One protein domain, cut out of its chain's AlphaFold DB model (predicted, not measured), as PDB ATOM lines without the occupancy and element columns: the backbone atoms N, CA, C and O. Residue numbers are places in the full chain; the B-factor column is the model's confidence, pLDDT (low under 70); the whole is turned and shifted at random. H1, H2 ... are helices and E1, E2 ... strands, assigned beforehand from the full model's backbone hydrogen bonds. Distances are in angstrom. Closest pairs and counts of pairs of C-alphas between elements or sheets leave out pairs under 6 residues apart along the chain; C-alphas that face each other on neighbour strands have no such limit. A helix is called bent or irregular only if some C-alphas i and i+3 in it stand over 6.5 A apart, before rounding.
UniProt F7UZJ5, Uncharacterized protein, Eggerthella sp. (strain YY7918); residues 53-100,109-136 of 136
ATOM      1  N   LEU A  53     -42.728   9.163  -5.645       85.69
ATOM      2  CA  LEU A  53     -41.404   9.077  -5.034       85.69
ATOM      3  C   LEU A  53     -41.509   8.557  -3.602       85.69
ATOM      4  O   LEU A  53     -42.116   9.195  -2.743       85.69
ATOM      5  N   ASP A  54     -40.826   7.449  -3.330       85.50
ATOM      6  CA  ASP A  54     -40.862   6.781  -2.030       85.50
ATOM      7  C   ASP A  54     -39.489   6.821  -1.320       85.50
ATOM      8  O   ASP A  54     -38.448   6.689  -1.980       85.50
ATOM      9  N   PRO A  55     -39.438   6.996   0.019       86.56
ATOM     10  CA  PRO A  55     -38.195   6.930   0.788       86.56
ATOM     11  C   PRO A  55     -37.422   5.608   0.643       86.56
ATOM     12  O   PRO A  55     -36.195   5.632   0.761       86.56
ATOM     13  N   GLU A  56     -38.077   4.478   0.363       89.25
ATOM     14  CA  GLU A  56     -37.421   3.180   0.132       89.25
ATOM     15  C   GLU A  56     -36.555   3.178  -1.135       89.25
ATOM     16  O   GLU A  56     -35.554   2.463  -1.202       89.25
ATOM     17  N   ASN A  57     -36.900   4.021  -2.111       87.19
ATOM     18  CA  ASN A  57     -36.178   4.168  -3.375       87.19
ATOM     19  C   ASN A  57     -35.211   5.367  -3.368       87.19
ATOM     20  O   ASN A  57     -34.656   5.729  -4.405       87.19
ATOM     21  N   SER A  58     -34.995   5.997  -2.209       88.00
ATOM     22  CA  SER A  58     -34.121   7.160  -2.073       88.00
ATOM     23  C   SER A  58     -32.624   6.791  -2.022       88.00
ATOM     24  O   SER A  58     -32.257   5.832  -1.338       88.00
ATOM     25  N   PRO A  59     -31.717   7.589  -2.631       92.25
ATOM     26  CA  PRO A  59     -31.973   8.773  -3.458       92.25
ATOM     27  C   PRO A  59     -32.465   8.417  -4.865       92.25
ATOM     28  O   PRO A  59     -31.976   7.478  -5.489       92.25
ATOM     29  N   VAL A  60     -33.395   9.221  -5.380       93.88
ATOM     30  CA  VAL A  60     -33.949   9.071  -6.731       93.88
ATOM     31  C   VAL A  60     -33.219  10.007  -7.686       93.88
ATOM     32  O   VAL A  60     -32.983  11.172  -7.362       93.88
ATOM     33  N   THR A  61     -32.863   9.507  -8.868       95.62
ATOM     34  CA  THR A  61     -32.286  10.331  -9.939       95.62
ATOM     35  C   THR A  61     -33.383  10.736 -10.911       95.62
ATOM     36  O   THR A  61     -33.938   9.885 -11.595       95.62
ATOM     37  N   ILE A  62     -33.662  12.034 -10.992       93.50
ATOM     38  CA  ILE A  62     -34.593  12.614 -11.962       93.50
ATOM     39  C   ILE A  62     -33.760  13.231 -13.082       93.50
ATOM     40  O   ILE A  62     -32.923  14.098 -12.822       93.50
ATOM     41  N   SER A  63     -33.969  12.786 -14.319       94.62
ATOM     42  CA  SER A  63     -33.241  13.281 -15.491       94.62
ATOM     43  C   SER A  63     -34.190  13.620 -16.633       94.62
ATOM     44  O   SER A  63     -35.178  12.922 -16.845       94.62
ATOM     45  N   SER A  64     -33.844  14.644 -17.414       93.94
ATOM     46  CA  SER A  64     -34.495  14.960 -18.689       93.94
ATOM     47  C   SER A  64     -34.368  13.850 -19.737       93.94
ATOM     48  O   SER A  64     -35.133  13.839 -20.696       93.94
ATOM     49  N   ASP A  65     -33.413  12.931 -19.566       95.25
ATOM     50  CA  ASP A  65     -33.234  11.777 -20.457       95.25
ATOM     51  C   ASP A  65     -34.215  10.630 -20.160       95.25
ATOM     52  O   ASP A  65     -34.365   9.720 -20.978       95.25
ATOM     53  N   ASP A  66     -34.870  10.649 -18.995       94.38
ATOM     54  CA  ASP A  66     -35.842   9.633 -18.600       94.38
ATOM     55  C   ASP A  66     -37.270  10.131 -18.897       94.38
ATOM     56  O   ASP A  66     -37.731  11.105 -18.290       94.38
ATOM     57  N   PRO A  67     -38.004   9.469 -19.812       93.75
ATOM     58  CA  PRO A  67     -39.348   9.892 -20.196       93.75
ATOM     59  C   PRO A  67     -40.360   9.828 -19.045       93.75
ATOM     60  O   PRO A  67     -41.388  10.495 -19.124       93.75
ATOM     61  N   THR A  68     -40.080   9.074 -17.978       92.56
ATOM     62  CA  THR A  68     -40.913   9.015 -16.765       92.56
ATOM     63  C   THR A  68     -41.074  10.390 -16.125       92.56
ATOM     64  O   THR A  68     -42.130  10.700 -15.580       92.56
ATOM     65  N   TYR A  69     -40.045  11.234 -16.223       93.69
ATOM     66  CA  TYR A  69     -40.029  12.562 -15.616       93.69
ATOM     67  C   TYR A  69     -40.313  13.685 -16.617       93.69
ATOM     68  O   TYR A  69     -40.156  14.852 -16.269       93.69
ATOM     69  N   ALA A  70     -40.726  13.368 -17.850       93.56
ATOM     70  CA  ALA A  70     -40.884  14.361 -18.910       93.56
ATOM     71  C   ALA A  70     -41.845  15.497 -18.519       93.56
ATOM     72  O   ALA A  70     -41.497  16.661 -18.704       93.56
ATOM     73  N   ASP A  71     -42.992  15.166 -17.917       93.81
ATOM     74  CA  ASP A  71     -43.987  16.156 -17.485       93.81
ATOM     75  C   ASP A  71     -43.444  17.048 -16.359       93.81
ATOM     76  O   ASP A  71     -43.534  18.268 -16.432       93.81
ATOM     77  N   PHE A  72     -42.760  16.466 -15.369       93.56
ATOM     78  CA  PHE A  72     -42.118  17.240 -14.303       93.56
ATOM     79  C   PHE A  72     -41.010  18.163 -14.827       93.56
ATOM     80  O   PHE A  72     -40.884  19.304 -14.393       93.56
ATOM     81  N   ILE A  73     -40.201  17.693 -15.779       94.25
ATOM     82  CA  ILE A  73     -39.153  18.509 -16.397       94.25
ATOM     83  C   ILE A  73     -39.755  19.622 -17.266       94.25
ATOM     84  O   ILE A  73     -39.185  20.712 -17.333       94.25
ATOM     85  N   GLN A  74     -40.895  19.374 -17.912       93.94
ATOM     86  CA  GLN A  74     -41.654  20.389 -18.638       93.94
ATOM     87  C   GLN A  74     -42.188  21.464 -17.676       93.94
ATOM     88  O   GLN A  74     -41.920  22.645 -17.889       93.94
ATOM     89  N   ASP A  75     -42.837  21.064 -16.582       93.81
ATOM     90  CA  ASP A  75     -43.345  21.984 -15.557       93.81
ATOM     91  C   ASP A  75     -42.211  22.805 -14.929       93.81
ATOM     92  O   ASP A  75     -42.315  24.024 -14.789       93.81
ATOM     93  N   LEU A  76     -41.066  22.170 -14.657       93.75
ATOM     94  CA  LEU A  76     -39.877  22.848 -14.149       93.75
ATOM     95  C   LEU A  76     -39.392  23.949 -15.106       93.75
ATOM     96  O   LEU A  76     -38.984  25.024 -14.653       93.75
ATOM     97  N   LYS A  77     -39.425  23.713 -16.425       93.44
ATOM     98  CA  LYS A  77     -39.090  24.735 -17.435       93.44
ATOM     99  C   LYS A  77     -40.089  25.884 -17.394       93.44
ATOM    100  O   LYS A  77     -39.679  27.043 -17.297       93.44
ATOM    101  N   ASP A  78     -41.375  25.559 -17.390       93.81
ATOM    102  CA  ASP A  78     -42.460  26.539 -17.431       93.81
ATOM    103  C   ASP A  78     -42.484  27.415 -16.164       93.81
ATOM    104  O   ASP A  78     -42.604  28.641 -16.251       93.81
ATOM    105  N   HIS A  79     -42.280  26.823 -14.985       93.69
ATOM    106  CA  HIS A  79     -42.268  27.528 -13.702       93.69
ATOM    107  C   HIS A  79     -40.966  28.288 -13.434       93.69
ATOM    108  O   HIS A  79     -40.982  29.336 -12.780       93.69
ATOM    109  N   SER A  80     -39.823  27.786 -13.911       92.06
ATOM    110  CA  SER A  80     -38.541  28.486 -13.748       92.06
ATOM    111  C   SER A  80     -38.352  29.618 -14.762       92.06
ATOM    112  O   SER A  80     -37.618  30.569 -14.477       92.06
ATOM    113  N   GLY A  81     -39.009  29.534 -15.925       92.31
ATOM    114  CA  GLY A  81     -38.831  30.465 -17.039       92.31
ATOM    115  C   GLY A  81     -37.429  30.406 -17.655       92.31
ATOM    116  O   GLY A  81     -36.975  31.393 -18.238       92.31
ATOM    117  N   LEU A  82     -36.717  29.291 -17.471       90.56
ATOM    118  CA  LEU A  82     -35.357  29.075 -17.957       90.56
ATOM    119  C   LEU A  82     -35.362  28.192 -19.206       90.56
ATOM    120  O   LEU A  82     -36.147  27.254 -19.321       90.56
ATOM    121  N   ASP A  83     -34.426  28.461 -20.112       91.62
ATOM    122  CA  ASP A  83     -34.200  27.640 -21.301       91.62
ATOM    123  C   ASP A  83     -33.365  26.401 -20.943       91.62
ATOM    124  O   ASP A  83     -32.157  26.367 -21.162       91.62
ATOM    125  N   ILE A  84     -33.982  25.426 -20.269       91.94
ATOM    126  CA  ILE A  84     -33.295  24.214 -19.800       91.94
ATOM    127  C   ILE A  84     -33.138  23.234 -20.970       91.94
ATOM    128  O   ILE A  84     -34.114  22.623 -21.423       91.94
ATOM    129  N   GLU A  85     -31.900  23.037 -21.414       93.38
ATOM    130  CA  GLU A  85     -31.532  22.067 -22.450       93.38
ATOM    131  C   GLU A  85     -31.434  20.650 -21.875       93.38
ATOM    132  O   GLU A  85     -31.952  19.701 -22.459       93.38
ATOM    133  N   SER A  86     -30.812  20.515 -20.702       94.25
ATOM    134  CA  SER A  86     -30.699  19.247 -19.976       94.25
ATOM    135  C   SER A  86     -30.694  19.483 -18.471       94.25
ATOM    136  O   SER A  86     -30.257  20.535 -17.999       94.25
ATOM    137  N   VAL A  87     -31.189  18.510 -17.710       94.50
ATOM    138  CA  VAL A  87     -31.144  18.542 -16.249       94.50
ATOM    139  C   VAL A  87     -31.096  17.132 -15.685       94.50
ATOM    140  O   VAL A  87     -31.799  16.231 -16.131       94.50
ATOM    141  N   THR A  88     -30.268  16.953 -14.668       96.44
ATOM    142  CA  THR A  88     -30.180  15.750 -13.853       96.44
ATOM    143  C   THR A  88     -30.073  16.175 -12.398       96.44
ATOM    144  O   THR A  88     -29.205  16.971 -12.036       96.44
ATOM    145  N   MET A  89     -30.941  15.645 -11.546       94.69
ATOM    146  CA  MET A  89     -30.940  15.927 -10.117       94.69
ATOM    147  C   MET A  89     -31.032  14.645  -9.296       94.69
ATOM    148  O   MET A  89     -31.697  13.689  -9.690       94.69
ATOM    149  N   GLN A  90     -30.373  14.641  -8.139       95.19
ATOM    150  CA  GLN A  90     -30.569  13.620  -7.114       95.19
ATOM    151  C   GLN A  90     -31.476  14.180  -6.030       95.19
ATOM    152  O   GLN A  90     -31.181  15.225  -5.445       95.19
ATOM    153  N   VAL A  91     -32.561  13.465  -5.763       93.31
ATOM    154  CA  VAL A  91     -33.560  13.825  -4.766       93.31
ATOM    155  C   VAL A  91     -33.538  12.794  -3.648       93.31
ATOM    156  O   VAL A  91     -33.820  11.608  -3.841       93.31
ATOM    157  N   ARG A  92     -33.225  13.258  -2.445       93.69
ATOM    158  CA  ARG A  92     -33.420  12.499  -1.220       93.69
ATOM    159  C   ARG A  92     -34.878  12.613  -0.798       93.69
ATOM    160  O   ARG A  92     -35.402  13.715  -0.667       93.69
ATOM    161  N   VAL A  93     -35.505  11.473  -0.547       91.62
ATOM    162  CA  VAL A  93     -36.886  11.356  -0.086       91.62
ATOM    163  C   VAL A  93     -36.825  10.809   1.330       91.62
ATOM    164  O   VAL A  93     -36.201   9.781   1.585       91.62
ATOM    165  N   THR A  94     -37.434  11.511   2.275       89.31
ATOM    166  CA  THR A  94     -37.551  11.044   3.661       89.31
ATOM    167  C   THR A  94     -38.989  11.172   4.119       89.31
ATOM    168  O   THR A  94     -39.700  12.074   3.692       89.31
ATOM    169  N   SER A  95     -39.439  10.279   4.990       85.56
ATOM    170  CA  SER A  95     -40.756  10.387   5.614       85.56
ATOM    171  C   SER A  95     -40.613  10.931   7.029       85.56
ATOM    172  O   SER A  95     -39.825  10.407   7.820       85.56
ATOM    173  N   SER A  96     -41.419  11.922   7.382       77.50
ATOM    174  CA  SER A  96     -41.590  12.368   8.758       77.50
ATOM    175  C   SER A  96     -43.011  12.077   9.213       77.50
ATOM    176  O   SER A  96     -43.982  12.433   8.547       77.50
ATOM    177  N   THR A  97     -43.137  11.422  10.364       73.25
ATOM    178  CA  THR A  97     -44.424  11.262  11.041       73.25
ATOM    179  C   THR A  97     -44.500  12.339  12.111       73.25
ATOM    180  O   THR A  97     -43.731  12.325  13.073       73.25
ATOM    181  N   GLY A  98     -45.375  13.325  11.915       59.25
ATOM    182  CA  GLY A  98     -45.571  14.384  12.899       59.25
ATOM    183  C   GLY A  98     -46.246  13.832  14.154       59.25
ATOM    184  O   GLY A  98     -47.291  13.199  14.056       59.25
ATOM    185  N   ALA A  99     -45.687  14.094  15.338       53.56
ATOM    186  CA  ALA A  99     -46.367  13.790  16.595       53.56
ATOM    187  C   ALA A  99     -47.623  14.672  16.726       53.56
ATOM    188  O   ALA A  99     -47.527  15.890  16.895       53.56
ATOM    189  N   VAL A 100     -48.806  14.066  16.646       49.94
ATOM    190  CA  VAL A 100     -50.079  14.780  16.780       49.94
ATOM    191  C   VAL A 100     -50.360  15.050  18.262       49.94
ATOM    192  O   VAL A 100     -50.689  14.148  19.030       49.94
ATOM    193  N   THR A 109     -48.296  10.864   7.624       72.75
ATOM    194  CA  THR A 109     -46.945  10.728   7.070       72.75
ATOM    195  C   THR A 109     -46.727  11.829   6.036       72.75
ATOM    196  O   THR A 109     -47.486  11.952   5.079       72.75
ATOM    197  N   GLN A 110     -45.708  12.658   6.250       79.06
ATOM    198  CA  GLN A 110     -45.298  13.702   5.317       79.06
ATOM    199  C   GLN A 110     -43.995  13.284   4.650       79.06
ATOM    200  O   GLN A 110     -43.007  13.016   5.339       79.06
ATOM    201  N   TYR A 111     -43.988  13.253   3.322       83.81
ATOM    202  CA  TYR A 111     -42.760  13.093   2.557       83.81
ATOM    203  C   TYR A 111     -42.040  14.435   2.435       83.81
ATOM    204  O   TYR A 111     -42.646  15.479   2.196       83.81
ATOM    205  N   ILE A 112     -40.733  14.400   2.656       87.19
ATOM    206  CA  ILE A 112     -39.815  15.525   2.574       87.19
ATOM    207  C   ILE A 112     -38.850  15.211   1.438       87.19
ATOM    208  O   ILE A 112     -38.135  14.205   1.485       87.19
ATOM    209  N   TYR A 113     -38.827  16.098   0.448       89.62
ATOM    210  CA  TYR A 113     -37.971  16.010  -0.728       89.62
ATOM    211  C   TYR A 113     -36.832  17.022  -0.618       89.62
ATOM    212  O   TYR A 113     -37.073  18.220  -0.453       89.62
ATOM    213  N   THR A 114     -35.596  16.548  -0.734       91.44
ATOM    214  CA  THR A 114     -34.389  17.379  -0.687       91.44
ATOM    215  C   THR A 114     -33.574  17.158  -1.951       91.44
ATOM    216  O   THR A 114     -33.149  16.039  -2.224       91.44
ATOM    217  N   VAL A 115     -33.318  18.222  -2.711       92.44
ATOM    218  CA  VAL A 115     -32.396  18.175  -3.854       92.44
ATOM    219  C   VAL A 115     -30.960  18.148  -3.324       92.44
ATOM    220  O   VAL A 115     -30.469  19.151  -2.813       92.44
ATOM    221  N   GLU A 116     -30.282  17.007  -3.436       93.19
ATOM    222  CA  GLU A 116     -28.902  16.834  -2.954       93.19
ATOM    223  C   GLU A 116     -27.869  17.335  -3.959       93.19
ATOM    224  O   GLU A 116     -26.822  17.871  -3.590       93.19
ATOM    225  N   SER A 117     -28.158  17.154  -5.245       93.06
ATOM    226  CA  SER A 117     -27.332  17.663  -6.333       93.06
ATOM    227  C   SER A 117     -28.182  17.972  -7.552       93.06
ATOM    228  O   SER A 117     -29.158  17.267  -7.812       93.06
ATOM    229  N   LEU A 118     -27.779  18.977  -8.321       93.06
ATOM    230  CA  LEU A 118     -28.401  19.344  -9.586       93.06
ATOM    231  C   LEU A 118     -27.318  19.735 -10.587       93.06
ATOM    232  O   LEU A 118     -26.523  20.638 -10.330       93.06
ATOM    233  N   ASN A 119     -27.346  19.084 -11.743       93.44
ATOM    234  CA  ASN A 119     -26.535  19.411 -12.901       93.44
ATOM    235  C   ASN A 119     -27.486  19.751 -14.042       93.44
ATOM    236  O   ASN A 119     -28.367  18.957 -14.361       93.44
ATOM    237  N   ALA A 120     -27.338  20.923 -14.641       93.50
ATOM    238  CA  ALA A 120     -28.197  21.346 -15.734       93.50
ATOM    239  C   ALA A 120     -27.432  22.203 -16.735       93.50
ATOM    240  O   ALA A 120     -26.444  22.843 -16.385       93.50
ATOM    241  N   VAL A 121     -27.932  22.252 -17.960       93.00
ATOM    242  CA  VAL A 121     -27.524  23.238 -18.959       93.00
ATOM    243  C   VAL A 121     -28.736  24.116 -19.225       93.00
ATOM    244  O   VAL A 121     -29.791  23.609 -19.615       93.00
ATOM    245  N   ALA A 122     -28.608  25.411 -18.941       89.88
ATOM    246  CA  ALA A 122     -29.667  26.392 -19.136       89.88
ATOM    247  C   ALA A 122     -29.161  27.537 -20.025       89.88
ATOM    248  O   ALA A 122     -28.405  28.406 -19.573       89.88
ATOM    249  N   GLY A 123     -29.556  27.530 -21.299       88.31
ATOM    250  CA  GLY A 123     -28.989  28.395 -22.330       88.31
ATOM    251  C   GLY A 123     -27.464  28.254 -22.401       88.31
ATOM    252  O   GLY A 123     -26.923  27.166 -22.510       88.31
ATOM    253  N   SER A 124     -26.723  29.358 -22.281       86.38
ATOM    254  CA  SER A 124     -25.250  29.336 -22.323       86.38
ATOM    255  C   SER A 124     -24.565  28.999 -20.990       86.38
ATOM    256  O   SER A 124     -23.367  29.259 -20.853       86.38
ATOM    257  N   HIS A 125     -25.302  28.519 -19.985       87.94
ATOM    258  CA  HIS A 125     -24.780  28.306 -18.635       87.94
ATOM    259  C   HIS A 125     -24.799  26.833 -18.232       87.94
ATOM    260  O   HIS A 125     -25.863  26.225 -18.115       87.94
ATOM    261  N   ASP A 126     -23.615  26.313 -17.916       89.44
ATOM    262  CA  ASP A 126     -23.455  25.063 -17.184       89.44
ATOM    263  C   ASP A 126     -23.715  25.304 -15.694       89.44
ATOM    264  O   ASP A 126     -23.024  26.083 -15.029       89.44
ATOM    265  N   ILE A 127     -24.727  24.631 -15.165       90.06
ATOM    266  CA  ILE A 127     -25.178  24.739 -13.785       90.06
ATOM    267  C   ILE A 127     -24.763  23.485 -13.029       90.06
ATOM    268  O   ILE A 127     -25.068  22.365 -13.437       90.06
ATOM    269  N   SER A 128     -24.103  23.683 -11.893       89.69
ATOM    270  CA  SER A 128     -23.760  22.619 -10.957       89.69
ATOM    271  C   SER A 128     -24.057  23.074  -9.537       89.69
ATOM    272  O   SER A 128     -23.657  24.161  -9.115       89.69
ATOM    273  N   TYR A 129     -24.780  22.240  -8.807       88.62
ATOM    274  CA  TYR A 129     -25.152  22.453  -7.421       88.62
ATOM    275  C   TYR A 129     -24.988  21.149  -6.649       88.62
ATOM    276  O   TYR A 129     -25.407  20.085  -7.108       88.62
ATOM    277  N   THR A 130     -24.440  21.247  -5.442       90.56
ATOM    278  CA  THR A 130     -24.518  20.193  -4.430       90.56
ATOM    279  C   THR A 130     -24.935  20.828  -3.109       90.56
ATOM    280  O   THR A 130     -24.501  21.933  -2.776       90.56
ATOM    281  N   GLU A 131     -25.758  20.142  -2.322       86.81
ATOM    282  CA  GLU A 131     -26.191  20.624  -1.007       86.81
ATOM    283  C   GLU A 131     -24.981  20.927  -0.109       86.81
ATOM    284  O   GLU A 131     -24.924  21.960   0.559       86.81
ATOM    285  N   LYS A 132     -23.972  20.048  -0.158       82.00
ATOM    286  CA  LYS A 132     -22.738  20.151   0.628       82.00
ATOM    287  C   LYS A 132     -21.937  21.413   0.312       82.00
ATOM    288  O   LYS A 132     -21.372  22.015   1.228       82.00
ATOM    289  N   ASP A 133     -21.829  21.767  -0.964       77.31
ATOM    290  CA  ASP A 133     -21.006  22.890  -1.409       77.31
ATOM    291  C   ASP A 133     -21.800  24.200  -1.502       77.31
ATOM    292  O   ASP A 133     -21.199  25.280  -1.519       77.31
ATOM    293  N   GLY A 134     -23.131  24.105  -1.520       72.62
ATOM    294  CA  GLY A 134     -24.040  25.215  -1.754       72.62
ATOM    295  C   GLY A 134     -24.007  25.692  -3.207       72.62
ATOM    296  O   GLY A 134     -23.560  24.998  -4.117       72.62
ATOM    297  N   PHE A 135     -24.500  26.908  -3.433       72.44
ATOM    298  CA  PHE A 135     -24.429  27.552  -4.746       72.44
ATOM    299  C   PHE A 135     -23.022  28.115  -4.972       72.44
ATOM    300  O   PHE A 135     -22.503  28.818  -4.098       72.44
ATOM    301  N   LYS A 136     -22.420  27.790  -6.118       62.12
ATOM    302  CA  LYS A 136     -21.071  28.199  -6.526       62.12
ATOM    303  C   LYS A 136     -21.127  29.133  -7.728       62.12
ATOM    304  O   LYS A 136     -22.016  28.934  -8.587       62.12
TER     305      LYS A 136
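What this domain is: This is residues 53 to 100 and 109 to 136 of the 136 residues of an uncharacterized protein of Eggerthella sp. (strain YY7918) (UniProt F7UZJ5). A twisted sheet of four strands makes the body, with two long, bent strands, E2 and E3, side by side in its middle, and the helix H1 crossing one face near the E1 and E2 side; the other face has no named helix. E2 and E3 run on together past the short edge strands E1 and E4 as a two-stranded end, residues 92 to 97 beside 109 to 114, which lengthens the whole. The printed part has 76 residues with one named helix and four named strands, in the chain order E1, H1, E2, E3, E4. The sheet's order is E1, E2, E3, E4, all antiparallel, and the class is mixed, helices and strands. The whole is only just loose, close to compact, with a radius of gyration of the C-alphas of 13.9 A, and elongated, spanning 48 by 29 by 20 A.

Where its parts are: E2 is residues 84 to 97, 35.3 A long, and bends by 53 degrees at residue 87. E3 is residues 109 to 122, 35.1 A long, and bends by 67 degrees at residue 119. E1, residues 60 to 63, begins at C-alpha 60 (-33.949, 9.071, -6.731). E4, residues 125 to 130, is 16.4 A long and ends at C-alpha 130 (-24.518, 20.193, -4.430). H1, residues 67 to 80, is 19.7 A long and begins at C-alpha 67 (-39.348, 9.892, -20.196); it is irregular, with C-alphas 68 and 71 7.8 A apart.

How they stand to each other: The inner strands E2 and E3 are antiparallel at 163 degrees, with N 88 and O 119 at 2.8 A and N 96 and O 110 at 2.8 A, within hydrogen-bond range. E1 is antiparallel to E2 at 159 degrees, with N 62 and O 89 at 2.9 A. E3 and E4 form a hairpin, antiparallel at 146 degrees, with N 120 and O 127 at 2.9 A. E1 and E4 are apart. H1 is on the sheet at a height of 8.8 A over the sheet. It lies over E2, only just not over E1, on which 2 of its C-alphas fall, and runs across the strands, at 69 degrees to E2 on the local plane. The closest C-alphas of H1 and E1 are those of Tyr 69 and Ile 62, 6.6 A apart; those of H1 and E2 are Lys 77 and Ile 84, 6.3 A apart. In H1, 8 of 10 O i to N i+4 pairs are within hydrogen-bond range.

The domain as a whole: The two C-alphas farthest apart are those of Val 100 and Ser 124, at 48.6 A. Residues 101 to 108, in the link from E2 to E3, are not printed, and C-alphas 100 and 109 are 11.0 A apart across the cut. The links printed whole, E1 to H1, H1 to E2 and E3 to E4, are tight. After E4, residues 134 to 135 pair antiparallel with residues 129 to 130 of E4. The mean pLDDT of the printed part is 88.1; residues 98 to 100 and residue 136, the chain's last, are under 70.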